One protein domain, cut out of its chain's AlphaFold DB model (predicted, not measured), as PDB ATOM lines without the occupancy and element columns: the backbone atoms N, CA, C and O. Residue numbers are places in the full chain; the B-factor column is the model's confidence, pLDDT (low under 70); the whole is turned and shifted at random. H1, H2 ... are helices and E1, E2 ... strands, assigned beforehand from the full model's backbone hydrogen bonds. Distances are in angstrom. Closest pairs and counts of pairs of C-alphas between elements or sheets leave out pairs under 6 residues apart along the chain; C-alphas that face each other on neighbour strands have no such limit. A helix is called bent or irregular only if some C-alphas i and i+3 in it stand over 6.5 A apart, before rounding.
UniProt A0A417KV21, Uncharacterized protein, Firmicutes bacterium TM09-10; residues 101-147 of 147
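This is residues 101 to 147 of the 147 residues of an uncharacterized protein of Firmicutes bacterium TM09-10 (UniProt A0A417KV21). Picture a two-stranded hairpin, E1 and E2, with the short helix H1 at the end where E1 begins and E2 ends, and with the longer helix H2 running away from that same end as a free arm. Residues 128 to 147 stand free, and with the hairpin's far turn they make the length of the whole. The printed part has 47 residues, with two named helices and two named strands in the order H1, E1, E2, H2; the sheet, of order E1 - E2, is antiparallel, and the class is mixed, helices and strands. The whole is extended, with a radius of gyration of the C-alphas of 16.3 A, and its outline is flat, but only just, spanning 52 by 26 by 14 A.

Start at H1, residues 102 to 108, and look from there to E2, residues 120 to 124: their closest C-alphas are those of Phe 108 and Phe 124, 5.6 A apart, the one pair within 8 A. A tight link with no residue between leads from H1 into E1, residues 109 to 114. E1 and E2 are a hairpin of antiparallel neighbour strands, with 166 degrees between their directions. C-alphas 112 and 122 face each other at 4.6 A. Look at N 110 and O 123, 2.7 A apart, and at N 113 and O 121, 2.8 A apart; both pairs are within hydrogen-bond range. Past E2 you reach H2, residues 127 to 142, which is apart from H1 and from E1. In H1 and H2 every O i to N i+4 pair is within hydrogen-bond range.

Find C-alpha 102 at (143.974, 246.681, 253.561); from there H1 runs to Phe 108, 10.3 A from first to last C-alpha. E1 follows from Val 109 to Val 114 over 13.8 A, and E2 comes back from Val 120 at (136.097, 232.022, 257.944) to Phe 124 over 12.8 A. H2 sets out from Glu 127 and ends with C-alpha 142 at (111.012, 241.035, 235.693), 22.3 A from its first C-alpha. Neither helix is bent.

The two C-alphas farthest apart are those of Gln 116 and Ala 147, at 52.6 A. The printed part has no cut, and the links H1 to E1, E1 to E2 and E2 to H2 are tight. Ala 147 is the chain's last residue. Read the B-factor column for the model's confidence: the mean pLDDT of the printed part is 74.1, and 14 residues are under 70, namely 101 to 104, 129, 133 and 140 to 147.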
ATOM      1  N   THR A 101     143.890 245.342 248.879       68.12
ATOM      2  CA  THR A 101     144.535 246.285 249.794       68.12
ATOM      3  C   THR A 101     143.809 246.280 251.134       68.12
ATOM      4  O   THR A 101     142.596 246.074 251.207       68.12
ATOM      5  N   THR A 102     144.544 246.541 252.214       69.25
ATOM      6  CA  THR A 102     143.974 246.681 253.561       69.25
ATOM      7  C   THR A 102     142.862 247.733 253.586       69.25
ATOM      8  O   THR A 102     141.838 247.534 254.230       69.25
ATOM      9  N   GLU A 103     143.016 248.812 252.814       65.25
ATOM     10  CA  GLU A 103     141.984 249.838 252.628       65.25
ATOM     11  C   GLU A 103     140.702 249.264 252.007       65.25
ATOM     12  O   GLU A 103     139.626 249.488 252.553       65.25
ATOM     13  N   LEU A 104     140.805 248.463 250.936       68.12
ATOM     14  CA  LEU A 104     139.652 247.806 250.309       68.12
ATOM     15  C   LEU A 104     138.933 246.880 251.304       68.12
ATOM     16  O   LEU A 104     137.708 246.918 251.409       68.12
ATOM     17  N   ILE A 105     139.688 246.090 252.074       74.44
ATOM     18  CA  ILE A 105     139.112 245.239 253.124       74.44
ATOM     19  C   ILE A 105     138.379 246.104 254.151       74.44
ATOM     20  O   ILE A 105     137.213 245.852 254.424       74.44
ATOM     21  N   HIS A 106     138.996 247.166 254.671       73.62
ATOM     22  CA  HIS A 106     138.342 248.043 255.644       73.62
ATOM     23  C   HIS A 106     137.116 248.777 255.091       73.62
ATOM     24  O   HIS A 106     136.231 249.132 255.872       73.62
ATOM     25  N   THR A 107     137.032 249.017 253.783       71.75
ATOM     26  CA  THR A 107     135.856 249.635 253.159       71.75
ATOM     27  C   THR A 107     134.673 248.675 253.103       71.75
ATOM     28  O   THR A 107     133.574 249.058 253.492       71.75
ATOM     29  N   PHE A 108     134.868 247.430 252.667       73.50
ATOM     30  CA  PHE A 108     133.744 246.514 252.429       73.50
ATOM     31  C   PHE A 108     133.477 245.545 253.579       73.50
ATOM     32  O   PHE A 108     132.341 245.115 253.756       73.50
ATOM     33  N   VAL A 109     134.489 245.219 254.381       82.25
ATOM     34  CA  VAL A 109     134.390 244.249 255.472       82.25
ATOM     35  C   VAL A 109     134.117 244.968 256.790       82.25
ATOM     36  O   VAL A 109     134.860 245.852 257.221       82.25
ATOM     37  N   LYS A 110     133.022 244.578 257.442       84.62
ATOM     38  CA  LYS A 110     132.654 245.000 258.794       84.62
ATOM     39  C   LYS A 110     133.423 244.190 259.826       84.62
ATOM     40  O   LYS A 110     133.980 244.768 260.753       84.62
ATOM     41  N   GLN A 111     133.447 242.869 259.664       87.56
ATOM     42  CA  GLN A 111     134.065 241.963 260.627       87.56
ATOM     43  C   GLN A 111     134.478 240.649 259.964       87.56
ATOM     44  O   GLN A 111     133.835 240.205 259.019       87.56
ATOM     45  N   ILE A 112     135.546 240.035 260.473       87.69
ATOM     46  CA  ILE A 112     135.998 238.702 260.067       87.69
ATOM     47  C   ILE A 112     136.019 237.829 261.320       87.69
ATOM     48  O   ILE A 112     136.704 238.163 262.289       87.69
ATOM     49  N   PHE A 113     135.287 236.721 261.300       91.00
ATOM     50  CA  PHE A 113     135.355 235.674 262.312       91.00
ATOM     51  C   PHE A 113     136.177 234.504 261.778       91.00
ATOM     52  O   PHE A 113     135.958 234.034 260.661       91.00
ATOM     53  N   VAL A 114     137.121 234.030 262.590       91.69
ATOM     54  CA  VAL A 114     137.927 232.841 262.299       91.69
ATOM     55  C   VAL A 114     137.620 231.802 263.368       91.69
ATOM     56  O   VAL A 114     137.913 232.004 264.546       91.69
ATOM     57  N   TYR A 115     136.997 230.706 262.954       92.81
ATOM     58  CA  TYR A 115     136.598 229.611 263.827       92.81
ATOM     59  C   TYR A 115     137.715 228.565 263.950       92.81
ATOM     60  O   TYR A 115     138.614 228.469 263.110       92.81
ATOM     61  N   GLN A 116     137.666 227.760 265.014       89.25
ATOM     62  CA  GLN A 116     138.690 226.751 265.320       89.25
ATOM     63  C   GLN A 116     138.802 225.655 264.246       89.25
ATOM     64  O   GLN A 116     139.882 225.112 264.026       89.25
ATOM     65  N   ASP A 117     137.710 225.372 263.537       93.88
ATOM     66  CA  ASP A 117     137.635 224.446 262.400       93.88
ATOM     67  C   ASP A 117     138.159 225.056 261.086       93.88
ATOM     68  O   ASP A 117     137.971 224.484 260.014       93.88
ATOM     69  N   LYS A 118     138.846 226.206 261.160       88.50
ATOM     70  CA  LYS A 118     139.347 226.993 260.023       88.50
ATOM     71  C   LYS A 118     138.242 227.589 259.148       88.50
ATOM     72  O   LYS A 118     138.542 228.092 258.063       88.50
ATOM     73  N   ARG A 119     136.983 227.585 259.596       91.06
ATOM     74  CA  ARG A 119     135.920 228.328 258.920       91.06
ATOM     75  C   ARG A 119     136.180 229.827 259.067       91.06
ATOM     76  O   ARG A 119     136.517 230.306 260.149       91.06
ATOM     77  N   VAL A 120     136.010 230.560 257.972       87.69
ATOM     78  CA  VAL A 120     136.097 232.022 257.944       87.69
ATOM     79  C   VAL A 120     134.729 232.569 257.574       87.69
ATOM     80  O   VAL A 120     134.150 232.157 256.573       87.69
ATOM     81  N   GLU A 121     134.220 233.491 258.380       88.31
ATOM     82  CA  GLU A 121     132.980 234.215 258.113       88.31
ATOM     83  C   GLU A 121     133.289 235.704 258.019       88.31
ATOM     84  O   GLU A 121     133.983 236.264 258.868       88.31
ATOM     85  N   ILE A 122     132.811 236.338 256.952       86.38
ATOM     86  CA  ILE A 122     133.072 237.741 256.651       86.38
ATOM     87  C   ILE A 122     131.730 238.452 256.646       86.38
ATOM     88  O   ILE A 122     130.886 238.165 255.807       86.38
ATOM     89  N   ILE A 123     131.558 239.391 257.567       84.81
ATOM     90  CA  ILE A 123     130.402 240.280 257.598       84.81
ATOM     91  C   ILE A 123     130.749 241.506 256.766       84.81
ATOM     92  O   ILE A 123     131.722 242.201 257.079       84.81
ATOM     93  N   PHE A 124     129.970 241.801 255.730       83.38
ATOM     94  CA  PHE A 124     130.188 242.986 254.900       83.38
ATOM     95  C   PHE A 124     129.407 244.194 255.439       83.38
ATOM     96  O   PHE A 124     128.362 244.058 256.068       83.38
ATOM     97  N   LYS A 125     129.927 245.410 255.231       78.44
ATOM     98  CA  LYS A 125     129.298 246.654 255.724       78.44
ATOM     99  C   LYS A 125     128.008 247.030 254.996       78.44
ATOM    100  O   LYS A 125     127.269 247.843 255.534       78.44
ATOM    101  N   PHE A 126     127.792 246.475 253.805       72.94
ATOM    102  CA  PHE A 126     126.699 246.832 252.900       72.94
ATOM    103  C   PHE A 126     125.952 245.606 252.367       72.94
ATOM    104  O   PHE A 126     125.402 245.651 251.272       72.94
ATOM    105  N   GLU A 127     126.030 244.468 253.060       75.75
ATOM    106  CA  GLU A 127     125.458 243.211 252.566       75.75
ATOM    107  C   GLU A 127     123.946 243.318 252.376       75.75
ATOM    108  O   GLU A 127     123.449 243.069 251.277       75.75
ATOM    109  N   ASP A 128     123.245 243.776 253.411       74.81
ATOM    110  CA  ASP A 128     121.793 243.944 253.405       74.81
ATOM    111  C   ASP A 128     121.367 244.945 252.327       74.81
ATOM    112  O   ASP A 128     120.407 244.728 251.587       74.81
ATOM    113  N   GLU A 129     122.116 246.036 252.182       69.94
ATOM    114  CA  GLU A 129     121.828 247.081 251.210       69.94
ATOM    115  C   GLU A 129     122.090 246.634 249.768       69.94
ATOM    116  O   GLU A 129     121.311 246.961 248.868       69.94
ATOM    117  N   MET A 130     123.136 245.835 249.544       71.19
ATOM    118  CA  MET A 130     123.428 245.213 248.253       71.19
ATOM    119  C   MET A 130     122.383 244.157 247.894       71.19
ATOM    120  O   MET A 130     121.905 244.149 246.758       71.19
ATOM    121  N   GLN A 131     121.973 243.312 248.844       74.44
ATOM    122  CA  GLN A 131     120.909 242.328 248.634       74.44
ATOM    123  C   GLN A 131     119.568 243.008 248.336       74.44
ATOM    124  O   GLN A 131     118.883 242.635 247.383       74.44
ATOM    125  N   TYR A 132     119.223 244.058 249.082       70.31
ATOM    126  CA  TYR A 132     118.019 244.848 248.838       70.31
ATOM    127  C   TYR A 132     118.039 245.507 247.450       70.31
ATOM    128  O   TYR A 132     117.044 245.464 246.721       70.31
ATOM    129  N   LEU A 133     119.180 246.072 247.040       67.88
ATOM    130  CA  LEU A 133     119.345 246.649 245.704       67.88
ATOM    131  C   LEU A 133     119.228 245.609 244.598       67.88
ATOM    132  O   LEU A 133     118.544 245.860 243.607       67.88
ATOM    133  N   MET A 134     119.848 244.444 244.774       72.19
ATOM    134  CA  MET A 134     119.725 243.333 243.835       72.19
ATOM    135  C   MET A 134     118.275 242.863 243.710       72.19
ATOM    136  O   MET A 134     117.794 242.701 242.591       72.19
ATOM    137  N   GLY A 135     117.550 242.733 244.825       73.94
ATOM    138  CA  GLY A 135     116.127 242.383 244.823       73.94
ATOM    139  C   GLY A 135     115.264 243.424 244.106       73.94
ATOM    140  O   GLY A 135     114.418 243.082 243.278       73.94
ATOM    141  N   LYS A 136     115.520 244.718 244.341       71.06
ATOM    142  CA  LYS A 136     114.829 245.802 243.626       71.06
ATOM    143  C   LYS A 136     115.129 245.791 242.128       71.06
ATOM    144  O   LYS A 136     114.198 245.935 241.338       71.06
ATOM    145  N   ILE A 137     116.384 245.593 241.725       71.69
ATOM    146  CA  ILE A 137     116.768 245.488 240.309       71.69
ATOM    147  C   ILE A 137     116.083 244.282 239.657       71.69
ATOM    148  O   ILE A 137     115.495 244.445 238.592       71.69
ATOM    149  N   ALA A 138     116.078 243.117 240.312       72.94
ATOM    150  CA  ALA A 138     115.396 241.921 239.820       72.94
ATOM    151  C   ALA A 138     113.901 242.183 239.576       72.94
ATOM    152  O   ALA A 138     113.422 241.976 238.464       72.94
ATOM    153  N   SER A 139     113.200 242.782 240.547       71.88
ATOM    154  CA  SER A 139     111.775 243.121 240.404       71.88
ATOM    155  C   SER A 139     111.486 244.094 239.250       71.88
ATOM    156  O   SER A 139     110.468 243.983 238.568       71.88
ATOM    157  N   LEU A 140     112.394 245.043 238.989       68.50
ATOM    158  CA  LEU A 140     112.267 246.003 237.887       68.50
ATOM    159  C   LEU A 140     112.577 245.366 236.524       68.50
ATOM    160  O   LEU A 140     111.987 245.760 235.518       68.50
ATOM    161  N   CYS A 141     113.497 244.403 236.478       66.88
ATOM    162  CA  CYS A 141     113.828 243.648 235.272       66.88
ATOM    163  C   CYS A 141     112.722 242.646 234.906       66.88
ATOM    164  O   CYS A 141     112.355 242.559 233.738       66.88
ATOM    165  N   GLU A 142     112.140 241.958 235.888       66.06
ATOM    166  CA  GLU A 142     111.012 241.035 235.693       66.06
ATOM    167  C   GLU A 142     109.737 241.776 235.263       66.06
ATOM    168  O   GLU A 142     109.047 241.344 234.338       66.06
ATOM    169  N   GLY A 143     109.474 242.957 235.835       52.12
ATOM    170  CA  GLY A 143     108.356 243.814 235.429       52.12
ATOM    171  C   GLY A 143     108.451 244.359 233.997       52.12
ATOM    172  O   GLY A 143     107.433 244.738 233.424       52.12
ATOM    173  N   ARG A 144     109.645 244.374 233.384       45.56
ATOM    174  CA  ARG A 144     109.840 244.744 231.967       45.56
ATOM    175  C   ARG A 144     109.695 243.576 230.995       45.56
ATOM    176  O   ARG A 144     109.537 243.824 229.809       45.56
ATOM    177  N   ALA A 145     109.757 242.332 231.466       42.09
ATOM    178  CA  ALA A 145     109.590 241.154 230.613       42.09
ATOM    179  C   ALA A 145     108.110 240.813 230.342       42.09
ATOM    180  O   ALA A 145     107.829 239.947 229.520       42.09
ATOM    181  N   SER A 146     107.178 241.488 231.026       43.38
ATOM    182  CA  SER A 146     105.727 241.246 230.942       43.38
ATOM    183  C   SER A 146     104.934 242.417 230.333       43.38
ATOM    184  O   SER A 146     103.716 242.469 230.510       43.38
ATOM    185  N   ALA A 147     105.601 243.359 229.657       35.19
ATOM    186  CA  ALA A 147     104.987 244.515 228.994       35.19
ATOM    187  C   ALA A 147     105.305 244.536 227.495       35.19
ATOM    188  O   ALA A 147     106.468 244.233 227.143       35.19
TER     189      ALA A 147